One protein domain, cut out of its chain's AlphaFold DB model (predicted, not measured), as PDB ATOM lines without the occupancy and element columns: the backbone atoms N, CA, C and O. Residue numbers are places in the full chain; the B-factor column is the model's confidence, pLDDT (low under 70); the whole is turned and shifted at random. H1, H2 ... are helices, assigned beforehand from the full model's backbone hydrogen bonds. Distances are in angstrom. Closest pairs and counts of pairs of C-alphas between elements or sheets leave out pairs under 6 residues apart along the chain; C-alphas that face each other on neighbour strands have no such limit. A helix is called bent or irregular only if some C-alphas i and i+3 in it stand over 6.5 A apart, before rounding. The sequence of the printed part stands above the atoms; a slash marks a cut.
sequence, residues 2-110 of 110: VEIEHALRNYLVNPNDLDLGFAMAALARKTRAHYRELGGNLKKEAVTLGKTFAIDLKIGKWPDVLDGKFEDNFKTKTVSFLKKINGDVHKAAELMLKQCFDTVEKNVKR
ATOM      1  N   VAL A   2      41.252  23.153  44.967       88.31
ATOM      2  CA  VAL A   2      41.703  24.370  45.674       88.31
ATOM      3  C   VAL A   2      42.262  25.495  44.783       88.31
ATOM      4  O   VAL A   2      41.814  26.625  44.910       88.31
ATOM      5  N   GLU A   3      43.192  25.220  43.858       91.81
ATOM      6  CA  GLU A   3      43.770  26.266  42.980       91.81
ATOM      7  C   GLU A   3      42.725  26.979  42.100       91.81
ATOM      8  O   GLU A   3      42.772  28.195  41.944       91.81
ATOM      9  N   ILE A   4      41.769  26.226  41.543       94.31
ATOM     10  CA  ILE A   4      40.713  26.773  40.679       94.31
ATOM     11  C   ILE A   4      39.737  27.578  41.538       94.31
ATOM     12  O   ILE A   4      39.376  28.691  41.183       94.31
ATOM     13  N   GLU A   5      39.351  27.041  42.696       95.19
ATOM     14  CA  GLU A   5      38.447  27.716  43.632       95.19
ATOM     15  C   GLU A   5      39.014  29.044  44.131       95.19
ATOM     16  O   GLU A   5      38.287  30.034  44.200       95.19
ATOM     17  N   HIS A   6      40.307  29.075  44.461       94.56
ATOM     18  CA  HIS A   6      40.986  30.287  44.906       94.56
ATOM     19  C   HIS A   6      40.960  31.349  43.800       94.56
ATOM     20  O   HIS A   6      40.529  32.473  44.044       94.56
ATOM     21  N   ALA A   7      41.331  30.979  42.573       94.69
ATOM     22  CA  ALA A   7      41.292  31.882  41.429       94.69
ATOM     23  C   ALA A   7      39.876  32.433  41.166       94.69
ATOM     24  O   ALA A   7      39.686  33.637  41.012       94.69
ATOM     25  N   LEU A   8      38.850  31.574  41.199       95.00
ATOM     26  CA  LEU A   8      37.457  32.005  41.031       95.00
ATOM     27  C   LEU A   8      36.982  32.918  42.170       95.00
ATOM     28  O   LEU A   8      36.234  33.863  41.925       95.00
ATOM     29  N   ARG A   9      37.420  32.666  43.408       95.12
ATOM     30  CA  ARG A   9      37.119  33.525  44.560       95.12
ATOM     31  C   ARG A   9      37.728  34.913  44.390       95.12
ATOM     32  O   ARG A   9      37.021  35.894  44.598       95.12
ATOM     33  N   ASN A  10      38.993  34.996  43.984       95.25
ATOM     34  CA  ASN A  10      39.654  36.276  43.728       95.25
ATOM     35  C   ASN A  10      38.959  37.038  42.598       95.25
ATOM     36  O   ASN A  10      38.643  38.213  42.764       95.25
ATOM     37  N   TYR A  11      38.588  36.337  41.523       94.69
ATOM     38  CA  TYR A  11      37.824  36.912  40.420       94.69
ATOM     39  C   TYR A  11      36.460  37.475  40.856       94.69
ATOM     40  O   TYR A  11      36.044  38.521  40.368       94.69
ATOM     41  N   LEU A  12      35.747  36.810  41.774       92.44
ATOM     42  CA  LEU A  12      34.473  37.322  42.299       92.44
ATOM     43  C   LEU A  12      34.644  38.605  43.120       92.44
ATOM     44  O   LEU A  12      33.770  39.468  43.081       92.44
ATOM     45  N   VAL A  13      35.740  38.714  43.873       93.06
ATOM     46  CA  VAL A  13      36.049  39.903  44.679       93.06
ATOM     47  C   VAL A  13      36.523  41.051  43.788       93.06
ATOM     48  O   VAL A  13      36.103  42.189  43.976       93.06
ATOM     49  N   ASN A  14      37.383  40.754  42.814       92.69
ATOM     50  CA  ASN A  14      37.946  41.719  41.882       92.69
ATOM     51  C   ASN A  14      38.059  41.104  40.474       92.69
ATOM     52  O   ASN A  14      39.060  40.442  40.184       92.69
ATOM     53  N   PRO A  15      37.066  41.322  39.591       91.06
ATOM     54  CA  PRO A  15      37.035  40.712  38.265       91.06
ATOM     55  C   PRO A  15      38.234  41.116  37.402       91.06
ATOM     56  O   PRO A  15      38.254  42.185  36.793       91.06
ATOM     57  N   ASN A  16      39.227  40.233  37.318       92.00
ATOM     58  CA  ASN A  16      40.411  40.412  36.489       92.00
ATOM     59  C   ASN A  16      40.720  39.150  35.672       92.00
ATOM     60  O   ASN A  16      40.473  38.021  36.091       92.00
ATOM     61  N   ASP A  17      41.274  39.345  34.480       93.50
ATOM     62  CA  ASP A  17      41.538  38.236  33.560       93.50
ATOM     63  C   ASP A  17      42.744  37.382  33.992       93.50
ATOM     64  O   ASP A  17      42.860  36.231  33.574       93.50
ATOM     65  N   LEU A  18      43.603  37.896  34.880       94.88
ATOM     66  CA  LEU A  18      44.743  37.160  35.427       94.88
ATOM     67  C   LEU A  18      44.286  35.969  36.288       94.88
ATOM     68  O   LEU A  18      44.787  34.859  36.113       94.88
ATOM     69  N   ASP A  19      43.290  36.166  37.152       96.25
ATOM     70  CA  ASP A  19      42.690  35.098  37.956       96.25
ATOM     71  C   ASP A  19      42.036  34.030  37.073       96.25
ATOM     72  O   ASP A  19      42.213  32.829  37.292       96.25
ATOM     73  N   LEU A  20      41.341  34.438  36.008       95.94
ATOM     74  CA  LEU A  20      40.817  33.489  35.023       95.94
ATOM     75  C   LEU A  20      41.945  32.721  34.320       95.94
ATOM     76  O   LEU A  20      41.789  31.531  34.042       95.94
ATOM     77  N   GLY A  21      43.097  33.354  34.101       97.12
ATOM     78  CA  GLY A  21      44.287  32.697  33.568       97.12
ATOM     79  C   GLY A  21      44.820  31.617  34.506       97.12
ATOM     80  O   GLY A  21      45.081  30.492  34.072       97.12
ATOM     81  N   PHE A  22      44.888  31.895  35.811       96.88
ATOM     82  CA  PHE A  22      45.262  30.890  36.810       96.88
ATOM     83  C   PHE A  22      44.269  29.724  36.863       96.88
ATOM     84  O   PHE A  22      44.688  28.560  36.899       96.88
ATOM     85  N   ALA A  23      42.964  30.011  36.797       96.56
ATOM     86  CA  ALA A  23      41.930  28.983  36.728       96.56
ATOM     87  C   ALA A  23      42.078  28.110  35.467       96.56
ATOM     88  O   ALA A  23      42.036  26.881  35.570       96.56
ATOM     89  N   MET A  24      42.306  28.718  34.296       97.75
ATOM     90  CA  MET A  24      42.528  28.005  33.032       97.75
ATOM     91  C   MET A  24      43.753  27.090  33.106       97.75
ATOM     92  O   MET A  24      43.653  25.901  32.803       97.75
ATOM     93  N   ALA A  25      44.890  27.609  33.570       97.50
ATOM     94  CA  ALA A  25      46.120  26.832  33.693       97.50
ATOM     95  C   ALA A  25      45.935  25.622  34.623       97.50
ATOM     96  O   ALA A  25      46.355  24.504  34.306       97.50
ATOM     97  N   ALA A  26      45.256  25.813  35.757       97.19
ATOM     98  CA  ALA A  26      44.955  24.732  36.692       97.19
ATOM     99  C   ALA A  26      43.992  23.687  36.097       97.19
ATOM    100  O   ALA A  26      44.214  22.483  36.267       97.19
ATOM    101  N   LEU A  27      42.961  24.117  35.360       96.56
ATOM    102  CA  LEU A  27      42.045  23.229  34.632       96.56
ATOM    103  C   LEU A  27      42.779  22.414  33.562       96.56
ATOM    104  O   LEU A  27      42.612  21.193  33.495       96.56
ATOM    105  N   ALA A  28      43.632  23.058  32.768       97.50
ATOM    106  CA  ALA A  28      44.425  22.417  31.727       97.50
ATOM    107  C   ALA A  28      45.365  21.342  32.292       97.50
ATOM    108  O   ALA A  28      45.370  20.208  31.805       97.50
ATOM    109  N   ARG A  29      46.097  21.649  33.375       97.81
ATOM    110  CA  ARG A  29      46.970  20.677  34.061       97.81
ATOM    111  C   ARG A  29      46.192  19.471  34.581       97.81
ATOM    112  O   ARG A  29      46.620  18.337  34.380       97.81
ATOM    113  N   LYS A  30      45.037  19.700  35.212       97.56
ATOM    114  CA  LYS A  30      44.191  18.622  35.749       97.56
ATOM    115  C   LYS A  30      43.585  17.756  34.653       97.56
ATOM    116  O   LYS A  30      43.562  16.542  34.789       97.56
ATOM    117  N   THR A  31      43.171  18.361  33.546       96.94
ATOM    118  CA  THR A  31      42.613  17.629  32.399       96.94
ATOM    119  C   THR A  31      43.679  16.776  31.715       96.94
ATOM    120  O   THR A  31      43.416  15.636  31.346       96.94
ATOM    121  N   ARG A  32      44.911  17.289  31.603       96.94
ATOM    122  CA  ARG A  32      46.064  16.514  31.120       96.94
ATOM    123  C   ARG A  32      46.397  15.339  32.040       96.94
ATOM    124  O   ARG A  32      46.704  14.262  31.541       96.94
ATOM    125  N   ALA A  33      46.355  15.538  33.358       96.69
ATOM    126  CA  ALA A  33      46.569  14.460  34.323       96.69
ATOM    127  C   ALA A  33      45.500  13.367  34.169       96.69
ATOM    128  O   ALA A  33      45.858  12.213  33.957       96.69
ATOM    129  N   HIS A  34      44.220  13.752  34.118       96.81
ATOM    130  CA  HIS A  34      43.102  12.825  33.894       96.81
ATOM    131  C   HIS A  34      43.252  12.036  32.586       96.81
ATOM    132  O   HIS A  34      43.120  10.819  32.563       96.81
ATOM    133  N   TYR A  35      43.631  12.699  31.489       95.75
ATOM    134  CA  TYR A  35      43.927  12.026  30.217       95.75
ATOM    135  C   TYR A  35      44.972  10.904  30.355       95.75
ATOM    136  O   TYR A  35      44.839   9.847  29.734       95.75
ATOM    137  N   ARG A  36      46.014  11.127  31.160       94.81
ATOM    138  CA  ARG A  36      47.070  10.134  31.403       94.81
ATOM    139  C   ARG A  36      46.592   9.006  32.308       94.81
ATOM    140  O   ARG A  36      46.935   7.859  32.047       94.81
ATOM    141  N   GLU A  37      45.786   9.318  33.320       95.12
ATOM    142  CA  GLU A  37      45.163   8.331  34.212       95.12
ATOM    143  C   GLU A  37      44.228   7.380  33.452       95.12
ATOM    144  O   GLU A  37      44.192   6.188  33.740       95.12
ATOM    145  N   LEU A  38      43.559   7.868  32.403       93.25
ATOM    146  CA  LEU A  38      42.756   7.050  31.486       93.25
ATOM    147  C   LEU A  38      43.587   6.115  30.583       93.25
ATOM    148  O   LEU A  38      43.017   5.405  29.756       93.25
ATOM    149  N   GLY A  39      44.922   6.132  30.673       88.62
ATOM    150  CA  GLY A  39      45.800   5.378  29.775       88.62
ATOM    151  C   GLY A  39      45.869   5.962  28.360       88.62
ATOM    152  O   GLY A  39      46.118   5.236  27.396       88.62
ATOM    153  N   GLY A  40      45.625   7.269  28.211       82.88
ATOM    154  CA  GLY A  40      45.664   7.957  26.925       82.88
ATOM    155  C   GLY A  40      47.004   7.785  26.192       82.88
ATOM    156  O   GLY A  40      48.083   7.863  26.779       82.88
ATOM    157  N   ASN A  41      46.946   7.570  24.875       90.38
ATOM    158  CA  ASN A  41      48.141   7.404  24.047       90.38
ATOM    159  C   ASN A  41      48.972   8.697  23.993       90.38
ATOM    160  O   ASN A  41      48.614   9.633  23.283       90.38
ATOM    161  N   LEU A  42      50.146   8.705  24.627       89.94
ATOM    162  CA  LEU A  42      51.035   9.873  24.697       89.94
ATOM    163  C   LEU A  42      51.370  10.502  23.330       89.94
ATOM    164  O   LEU A  42      51.524  11.717  23.247       89.94
ATOM    165  N   LYS A  43      51.411   9.719  22.240       91.75
ATOM    166  CA  LYS A  43      51.636  10.245  20.875       91.75
ATOM    167  C   LYS A  43      50.460  11.077  20.348       91.75
ATOM    168  O   LYS A  43      50.636  11.871  19.431       91.75
ATOM    169  N   LYS A  44      49.262  10.881  20.905       93.06
ATOM    170  CA  LYS A  44      48.021  11.589  20.560       93.06
ATOM    171  C   LYS A  44      47.613  12.635  21.605       93.06
ATOM    172  O   LYS A  44      46.635  13.334  21.362       93.06
ATOM    173  N   GLU A  45      48.351  12.797  22.708       94.69
ATOM    174  CA  GLU A  45      48.007  13.718  23.809       94.69
ATOM    175  C   GLU A  45      47.687  15.129  23.295       94.69
ATOM    176  O   GLU A  45      46.608  15.659  23.561       94.69
ATOM    177  N   ALA A  46      48.579  15.710  22.485       95.12
ATOM    178  CA  ALA A  46      48.393  17.053  21.935       95.12
ATOM    179  C   ALA A  46      47.162  17.160  21.018       95.12
ATOM    180  O   ALA A  46      46.470  18.174  21.035       95.12
ATOM    181  N   VAL A  47      46.853  16.108  20.253       95.81
ATOM    182  CA  VAL A  47      45.683  16.068  19.363       95.81
ATOM    183  C   VAL A  47      44.395  15.968  20.181       95.81
ATOM    184  O   VAL A  47      43.458  16.734  19.956       95.81
ATOM    185  N   THR A  48      44.346  15.060  21.158       96.25
ATOM    186  CA  THR A  48      43.174  14.857  22.017       96.25
ATOM    187  C   THR A  48      42.885  16.094  22.867       96.25
ATOM    188  O   THR A  48      41.737  16.542  22.934       96.25
ATOM    189  N   LEU A  49      43.909  16.682  23.490       96.81
ATOM    190  CA  LEU A  49      43.750  17.883  24.312       96.81
ATOM    191  C   LEU A  49      43.485  19.121  23.449       96.81
ATOM    192  O   LEU A  49      42.616  19.916  23.798       96.81
ATOM    193  N   GLY A  50      44.117  19.241  22.278       96.94
ATOM    194  CA  GLY A  50      43.805  20.286  21.302       96.94
ATOM    195  C   GLY A  50      42.340  20.263  20.876       96.94
ATOM    196  O   GLY A  50      41.663  21.288  20.928       96.94
ATOM    197  N   LYS A  51      41.802  19.083  20.555       96.38
ATOM    198  CA  LYS A  51      40.376  18.922  20.249       96.38
ATOM    199  C   LYS A  51      39.482  19.262  21.445       96.38
ATOM    200  O   LYS A  51      38.491  19.967  21.281       96.38
ATOM    201  N   THR A  52      39.852  18.805  22.638       96.81
ATOM    202  CA  THR A  52      39.088  19.046  23.870       96.81
ATOM    203  C   THR A  52      38.956  20.544  24.152       96.81
ATOM    204  O   THR A  52      37.841  21.049  24.241       96.81
ATOM    205  N   PHE A  53      40.069  21.274  24.234       97.00
ATOM    206  CA  PHE A  53      40.059  22.689  24.620       97.00
ATOM    207  C   PHE A  53      39.622  23.628  23.487       97.00
ATOM    208  O   PHE A  53      38.793  24.511  23.723       97.00
ATOM    209  N   ALA A  54      40.127  23.428  22.265       96.12
ATOM    210  CA  ALA A  54      39.927  24.381  21.171       96.12
ATOM    211  C   ALA A  54      38.664  24.106  20.347       96.12
ATOM    212  O   ALA A  54      38.015  25.042  19.890       96.12
ATOM    213  N   ILE A  55      38.292  22.835  20.149       95.44
ATOM    214  CA  ILE A  55      37.196  22.467  19.239       95.44
ATOM    215  C   ILE A  55      35.895  22.222  20.000       95.44
ATOM    216  O   ILE A  55      34.875  22.839  19.690       95.44
ATOM    217  N   ASP A  56      35.924  21.335  20.995       95.56
ATOM    218  CA  ASP A  56      34.712  20.904  21.694       95.56
ATOM    219  C   ASP A  56      34.293  21.907  22.776       95.56
ATOM    220  O   ASP A  56      33.127  22.298  22.851       95.56
ATOM    221  N   LEU A  57      35.241  22.360  23.604       94.75
ATOM    222  CA  LEU A  57      34.959  23.338  24.656       94.75
ATOM    223  C   LEU A  57      35.001  24.780  24.144       94.75
ATOM    224  O   LEU A  57      34.226  25.606  24.642       94.75
ATOM    225  N   LYS A  58      35.853  25.054  23.145       96.75
ATOM    226  CA  LYS A  58      36.130  26.387  22.584       96.75
ATOM    227  C   LYS A  58      36.522  27.386  23.670       96.75
ATOM    228  O   LYS A  58      35.874  28.413  23.823       96.75
ATOM    229  N   ILE A  59      37.467  27.012  24.525       96.19
ATOM    230  CA  ILE A  59      37.888  27.830  25.674       96.19
ATOM    231  C   ILE A  59      39.355  28.247  25.600       96.19
ATOM    232  O   ILE A  59      39.770  29.124  26.349       96.19
ATOM    233  N   GLY A  60      40.138  27.654  24.702       96.44
ATOM    234  CA  GLY A  60      41.532  28.018  24.486       96.44
ATOM    235  C   GLY A  60      42.267  27.000  23.625       96.44
ATOM    236  O   GLY A  60      41.787  25.888  23.390       96.44
ATOM    237  N   LYS A  61      43.453  27.380  23.150       97.19
ATOM    238  CA  LYS A  61      44.303  26.525  22.316       97.19
ATOM    239  C   LYS A  61      45.242  25.688  23.179       97.19
ATOM    240  O   LYS A  61      45.766  26.154  24.182       97.19
ATOM    241  N   TRP A  62      45.480  24.442  22.786       96.69
ATOM    242  CA  TRP A  62      46.543  23.635  23.384       96.69
ATOM    243  C   TRP A  62      47.872  23.894  22.651       96.69
ATOM    244  O   TRP A  62      47.848  23.931  21.420       96.69
ATOM    245  N   PRO A  63      49.027  24.023  23.338       96.75
ATOM    246  CA  PRO A  63      49.226  23.974  24.789       96.75
ATOM    247  C   PRO A  63      49.081  25.330  25.502       96.75
ATOM    248  O   PRO A  63      49.259  25.361  26.711       96.75
ATOM    249  N   ASP A  64      48.740  26.415  24.799       98.06
ATOM    250  CA  ASP A  64      48.611  27.787  25.335       98.06
ATOM    251  C   ASP A  64      47.791  27.890  26.639       98.06
ATOM    252  O   ASP A  64      48.113  28.679  27.528       98.06
ATOM    253  N   VAL A  65      46.752  27.063  26.791       97.38
ATOM    254  CA  VAL A  65      45.945  26.971  28.022       97.38
ATOM    255  C   VAL A  65      46.749  26.579  29.267       97.38
ATOM    256  O   VAL A  65      46.327  26.897  30.375       97.38
ATOM    257  N   LEU A  66      47.905  25.919  29.124       97.25
ATOM    258  CA  LEU A  66      48.804  25.604  30.242       97.25
ATOM    259  C   LEU A  66      49.461  26.855  30.834       97.25
ATOM    260  O   LEU A  66      49.732  26.868  32.035       97.25
ATOM    261  N   ASP A  67      49.638  27.896  30.020       97.12
ATOM    262  CA  ASP A  67      50.165  29.204  30.424       97.12
ATOM    263  C   ASP A  67      49.041  30.168  30.840       97.12
ATOM    264  O   ASP A  67      49.264  31.362  31.029       97.12
ATOM    265  N   GLY A  68      47.809  29.664  30.958       95.81
ATOM    266  CA  GLY A  68      46.645  30.451  31.351       95.81
ATOM    267  C   GLY A  68      46.045  31.297  30.230       95.81
ATOM    268  O   GLY A  68      45.190  32.130  30.504       95.81
ATOM    269  N   LYS A  69      46.436  31.093  28.967       97.19
ATOM    270  CA  LYS A  69      45.771  31.757  27.837       97.19
ATOM    271  C   LYS A  69      44.411  31.112  27.579       97.19
ATOM    272  O   LYS A  69      44.292  29.888  27.521       97.19
ATOM    273  N   PHE A  70      43.390  31.927  27.367       96.62
ATOM    274  CA  PHE A  70      42.031  31.469  27.094       96.62
ATOM    275  C   PHE A  70      41.340  32.361  26.062       96.62
ATOM    276  O   PHE A  70      41.779  33.472  25.784       96.62
ATOM    277  N   GLU A  71      40.258  31.852  25.483       94.19
ATOM    278  CA  GLU A  71      39.357  32.608  24.609       94.19
ATOM    279  C   GLU A  71      38.211  33.229  25.425       94.19
ATOM    280  O   GLU A  71      37.844  32.706  26.480       94.19
ATOM    281  N   ASP A  72      37.569  34.288  24.921       91.38
ATOM    282  CA  ASP A  72      36.467  35.004  25.602       91.38
ATOM    283  C   ASP A  72      35.314  34.096  26.054       91.38
ATOM    284  O   ASP A  72      34.604  34.357  27.034       91.38
ATOM    285  N   ASN A  73      35.124  32.986  25.348       92.81
ATOM    286  CA  ASN A  73      34.120  31.994  25.682       92.81
ATOM    287  C   ASN A  73      34.408  31.306  27.030       92.81
ATOM    288  O   ASN A  73      33.471  30.942  27.739       92.81
ATOM    289  N   PHE A  74      35.674  31.180  27.445       95.25
ATOM    290  CA  PHE A  74      36.020  30.703  28.784       95.25
ATOM    291  C   PHE A  74      35.491  31.644  29.868       95.25
ATOM    292  O   PHE A  74      34.803  31.199  30.791       95.25
ATOM    293  N   LYS A  75      35.742  32.950  29.727       94.31
ATOM    294  CA  LYS A  75      35.230  33.987  30.635       94.31
ATOM    295  C   LYS A  75      33.705  33.980  30.672       94.31
ATOM    296  O   LYS A  75      33.111  33.909  31.746       94.31
ATOM    297  N   THR A  76      33.068  33.951  29.502       93.56
ATOM    298  CA  THR A  76      31.603  33.917  29.365       93.56
ATOM    299  C   THR A  76      30.986  32.697  30.060       93.56
ATOM    300  O   THR A  76      30.020  32.831  30.820       93.56
ATOM    301  N   LYS A  77      31.562  31.504  29.859       92.00
ATOM    302  CA  LYS A  77      31.123  30.266  30.523       92.00
ATOM    303  C   LYS A  77      31.345  30.321  32.030       92.00
ATOM    304  O   LYS A  77      30.438  29.969  32.777       92.00
ATOM    305  N   THR A  78      32.503  30.801  32.480       92.25
ATOM    306  CA  THR A  78      32.846  30.909  33.907       92.25
ATOM    307  C   THR A  78      31.877  31.836  34.637       92.25
ATOM    308  O   THR A  78      31.290  31.446  35.644       92.25
ATOM    309  N   VAL A  79      31.612  33.024  34.085       92.50
ATOM    310  CA  VAL A  79      30.617  33.963  34.630       92.50
ATOM    311  C   VAL A  79      29.222  33.336  34.661       92.50
ATOM    312  O   VAL A  79      28.499  33.491  35.644       92.50
ATOM    313  N   SER A  80      28.838  32.599  33.616       91.06
ATOM    314  CA  SER A  80      27.543  31.909  33.567       91.06
ATOM    315  C   SER A  80      27.428  30.808  34.628       91.06
ATOM    316  O   SER A  80      26.388  30.705  35.279       91.06
ATOM    317  N   PHE A  81      28.486  30.018  34.848       90.31
ATOM    318  CA  PHE A  81      28.526  29.012  35.911       90.31
ATOM    319  C   PHE A  81      28.396  29.653  37.286       90.31
ATOM    320  O   PHE A  81      27.511  29.261  38.041       90.31
ATOM    321  N   LEU A  82      29.212  30.672  37.574       91.44
ATOM    322  CA  LEU A  82      29.189  31.392  38.848       91.44
ATOM    323  C   LEU A  82      27.812  32.010  39.127       91.44
ATOM    324  O   LEU A  82      27.307  31.879  40.237       91.44
ATOM    325  N   LYS A  83      27.154  32.606  38.123       91.94
ATOM    326  CA  LYS A  83      25.779  33.118  38.268       91.94
ATOM    327  C   LYS A  83      24.769  32.006  38.557       91.94
ATOM    328  O   LYS A  83      23.943  32.159  39.449       91.94
ATOM    329  N   LYS A  84      24.838  30.883  37.834       90.94
ATOM    330  CA  LYS A  84      23.895  29.756  37.973       90.94
ATOM    331  C   LYS A  84      23.908  29.128  39.372       90.94
ATOM    332  O   LYS A  84      22.895  28.587  39.804       90.94
ATOM    333  N   ILE A  85      25.044  29.176  40.057       91.88
ATOM    334  CA  ILE A  85      25.254  28.556  41.373       91.88
ATOM    335  C   ILE A  85      25.366  29.587  42.507       91.88
ATOM    336  O   ILE A  85      25.895  29.268  43.569       91.88
ATOM    337  N   ASN A  86      24.891  30.819  42.292       91.69
ATOM    338  CA  ASN A  86      24.900  31.904  43.282       91.69
ATOM    339  C   ASN A  86      26.295  32.221  43.860       91.69
ATOM    340  O   ASN A  86      26.434  32.504  45.046       91.69
ATOM    341  N   GLY A  87      27.339  32.163  43.030       88.69
ATOM    342  CA  GLY A  87      28.711  32.488  43.430       88.69
ATOM    343  C   GLY A  87      29.438  31.389  44.213       88.69
ATOM    344  O   GLY A  87      30.529  31.638  44.720       88.69
ATOM    345  N   ASP A  88      28.883  30.177  44.303       93.31
ATOM    346  CA  ASP A  88      29.542  29.015  44.912       93.31
ATOM    347  C   ASP A  88      30.771  28.573  44.090       93.31
ATOM    348  O   ASP A  88      30.685  27.787  43.146       93.31
ATOM    349  N   VAL A  89      31.945  29.105  44.440       93.75
ATOM    350  CA  VAL A  89      33.203  28.851  43.716       93.75
ATOM    351  C   VAL A  89      33.598  27.377  43.685       93.75
ATOM    352  O   VAL A  89      34.212  26.941  42.711       93.75
ATOM    353  N   HIS A  90      33.223  26.609  44.712       94.38
ATOM    354  CA  HIS A  90      33.518  25.185  44.787       94.38
ATOM    355  C   HIS A  90      32.723  24.430  43.724       94.38
ATOM    356  O   HIS A  90      33.312  23.786  42.854       94.38
ATOM    357  N   LYS A  91      31.401  24.632  43.679       94.44
ATOM    358  CA  LYS A  91      30.552  24.030  42.637       94.44
ATOM    359  C   LYS A  91      30.922  24.489  41.227       94.44
ATOM    360  O   LYS A  91      30.817  23.701  40.289       94.44
ATOM    361  N   ALA A  92      31.364  25.738  41.039       93.38
ATOM    362  CA  ALA A  92      31.839  26.191  39.726       93.38
ATOM    363  C   ALA A  92      33.085  25.413  39.311       93.38
ATOM    364  O   ALA A  92      33.130  24.889  38.198       93.38
ATOM    365  N   ALA A  93      34.071  25.305  40.206       94.38
ATOM    366  CA  ALA A  93      35.296  24.564  39.943       94.38
ATOM    367  C   ALA A  93      35.006  23.088  39.623       94.38
ATOM    368  O   ALA A  93      35.566  22.554  38.662       94.38
ATOM    369  N   GLU A  94      34.100  22.446  40.366       94.75
ATOM    370  CA  GLU A  94      33.652  21.075  40.103       94.75
ATOM    371  C   GLU A  94      32.998  20.930  38.726       94.75
ATOM    372  O   GLU A  94      33.377  20.048  37.956       94.75
ATOM    373  N   LEU A  95      32.051  21.807  38.375       93.88
ATOM    374  CA  LEU A  95      31.360  21.757  37.085       93.88
ATOM    375  C   LEU A  95      32.311  21.993  35.908       93.88
ATOM    376  O   LEU A  95      32.208  21.307  34.889       93.88
ATOM    377  N   MET A  96      33.246  22.935  36.044       94.12
ATOM    378  CA  MET A  96      34.254  23.218  35.022       94.12
ATOM    379  C   MET A  96      35.204  22.031  34.830       94.12
ATOM    380  O   MET A  96      35.468  21.637  33.691       94.12
ATOM    381  N   LEU A  97      35.678  21.425  35.926       95.19
ATOM    382  CA  LEU A  97      36.503  20.214  35.877       95.19
ATOM    383  C   LEU A  97      35.747  19.054  35.244       95.19
ATOM    384  O   LEU A  97      36.254  18.439  34.308       95.19
ATOM    385  N   LYS A  98      34.519  18.801  35.702       95.50
ATOM    386  CA  LYS A  98      33.662  17.743  35.173       95.50
ATOM    387  C   LYS A  98      33.459  17.904  33.669       95.50
ATOM    388  O   LYS A  98      33.639  16.948  32.927       95.50
ATOM    389  N   GLN A  99      33.153  19.115  33.203       95.12
ATOM    390  CA  GLN A  99      32.981  19.377  31.776       95.12
ATOM    391  C   GLN A  99      34.262  19.086  30.974       95.12
ATOM    392  O   GLN A  99      34.180  18.517  29.883       95.12
ATOM    393  N   CYS A 100      35.438  19.438  31.502       95.81
ATOM    394  CA  CYS A 100      36.709  19.111  30.854       95.81
ATOM    395  C   CYS A 100      36.965  17.598  30.831       95.81
ATOM    396  O   CYS A 100      37.366  17.066  29.796       95.81
ATOM    397  N   PHE A 101      36.689  16.906  31.939       97.12
ATOM    398  CA  PHE A 101      36.916  15.468  32.100       97.12
ATOM    399  C   PHE A 101      35.998  14.640  31.199       97.12
ATOM    400  O   PHE A 101      36.487  13.850  30.393       97.12
ATOM    401  N   ASP A 102      34.692  14.914  31.222       97.25
ATOM    402  CA  ASP A 102      33.714  14.263  30.343       97.25
ATOM    403  C   ASP A 102      34.102  14.433  28.858       97.25
ATOM    404  O   ASP A 102      33.971  13.517  28.040       97.25
ATOM    405  N   THR A 103      34.602  15.620  28.493       96.06
ATOM    406  CA  THR A 103      34.978  15.927  27.106       96.06
ATOM    407  C   THR A 103      36.265  15.214  26.691       96.06
ATOM    408  O   THR A 103      36.321  14.663  25.588       96.06
ATOM    409  N   VAL A 104      37.292  15.177  27.549       95.44
ATOM    410  CA  VAL A 104      38.526  14.447  27.225       95.44
ATOM    411  C   VAL A 104      38.278  12.942  27.169       95.44
ATOM    412  O   VAL A 104      38.744  12.301  26.233       95.44
ATOM    413  N   GLU A 105      37.459  12.380  28.062       95.44
ATOM    414  CA  GLU A 105      37.062  10.966  28.022       95.44
ATOM    415  C   GLU A 105      36.380  10.591  26.707       95.44
ATOM    416  O   GLU A 105      36.728   9.588  26.075       95.44
ATOM    417  N   LYS A 106      35.444  11.429  26.245       95.38
ATOM    418  CA  LYS A 106      34.795  11.267  24.939       95.38
ATOM    419  C   LYS A 106      35.808  11.269  23.791       95.38
ATOM    420  O   LYS A 106      35.619  10.549  22.813       95.38
ATOM    421  N   ASN A 107      36.860  12.080  23.884       92.56
ATOM    422  CA  ASN A 107      37.892  12.186  22.855       92.56
ATOM    423  C   ASN A 107      38.998  11.126  22.958       92.56
ATOM    424  O   ASN A 107      39.716  10.936  21.982       92.56
ATOM    425  N   VAL A 108      39.138  10.445  24.097       91.62
ATOM    426  CA  VAL A 108      40.018   9.275  24.258       91.62
ATOM    427  C   VAL A 108      39.371   8.016  23.677       91.62
ATOM    428  O   VAL A 108      40.055   7.218  23.049       91.62
ATOM    429  N   LYS A 109      38.056   7.841  23.870       81.44
ATOM    430  CA  LYS A 109      37.294   6.664  23.404       81.44
ATOM    431  C   LYS A 109      36.964   6.676  21.902       81.44
ATOM    432  O   LYS A 109      36.419   5.697  21.404       81.44
ATOM    433  N   ARG A 110      37.222   7.790  21.211       65.75
ATOM    434  CA  ARG A 110      36.993   7.976  19.770       65.75
ATOM    435  C   ARG A 110      38.257   7.695  18.972       65.75
ATOM    436  O   ARG A 110      38.115   7.093  17.889       65.75
TER     437      ARG A 110
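AT A GLANCE: This is residues 2 to 110 of the 110 residues of an uncharacterized protein of Fibrobacter sp. UWOV1 (UniProt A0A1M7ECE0). Two long helices, H2 and H6, cross each other at the core. H1 packs on both at one end of the long axis, H3 packs on the last part of H6 toward the other end, and little H4 and H5 pack on H2 and H6 respectively. The printed part has 109 residues with six named helices, H1 to H6 in order, no named strand, and is all helix. It is compact, with a radius of gyration of the C-alphas of 13.3 A, yet elongated, spanning 41 by 22 by 21 A.

HOW THE PARTS SIT: Start at H1, residues 2 to 13, which forms a helical hairpin with H2, residues 17 to 37: they touch, closest at C-alphas 4 and 23, 4.7 A, at a shallow tilt of 21 degrees, opposite ways. H2 and H3, residues 42 to 56, form another hairpin but only just touch, with 3 pairs of C-alphas within 8 A, closest at 32 and 49, 7.3 A. H4, residues 64 to 67, touches H2, closest at C-alphas 66 and 25, 4.5 A. H5, residues 72 to 84, touches H6, residues 89 to 108, closest at C-alphas 81 and 92, 5.8 A. H6 touches H2, closest at C-alphas 101 and 31, 6.1 A, at a steep tilt of 44 degrees, the same way. H6 also touches H1, closest at C-alphas 89 and 5, 5.4 A, and H3, closest at 104 and 52, 5.7 A. H1 and H3 are apart. Every O i to N i+4 pair is within hydrogen-bond range in H1, H2, H5 and H6; H3 has 8 of 11, and H4 is too short for one.

IN THESE COORDINATES: Find C-alpha 2 at (41.703, 24.370, 45.674), where H1 begins its 16.6 A. H2 runs 30.1 A from C-alpha 17 at (41.538, 38.236, 33.560). H3, 19.9 A, is irregular: C-alphas 43 and 46 are 7.6 A apart. H4 covers 5.5 A, H5 18.4 A, and H6 28.4 A, ending at (40.018, 9.275, 24.258).

THE WHOLE: The two farthest C-alphas, of Val 13 and Lys 43, are 41.1 A apart. The printed part has no cut, and no link is long. Only residue 110 is under 70 in pLDDT.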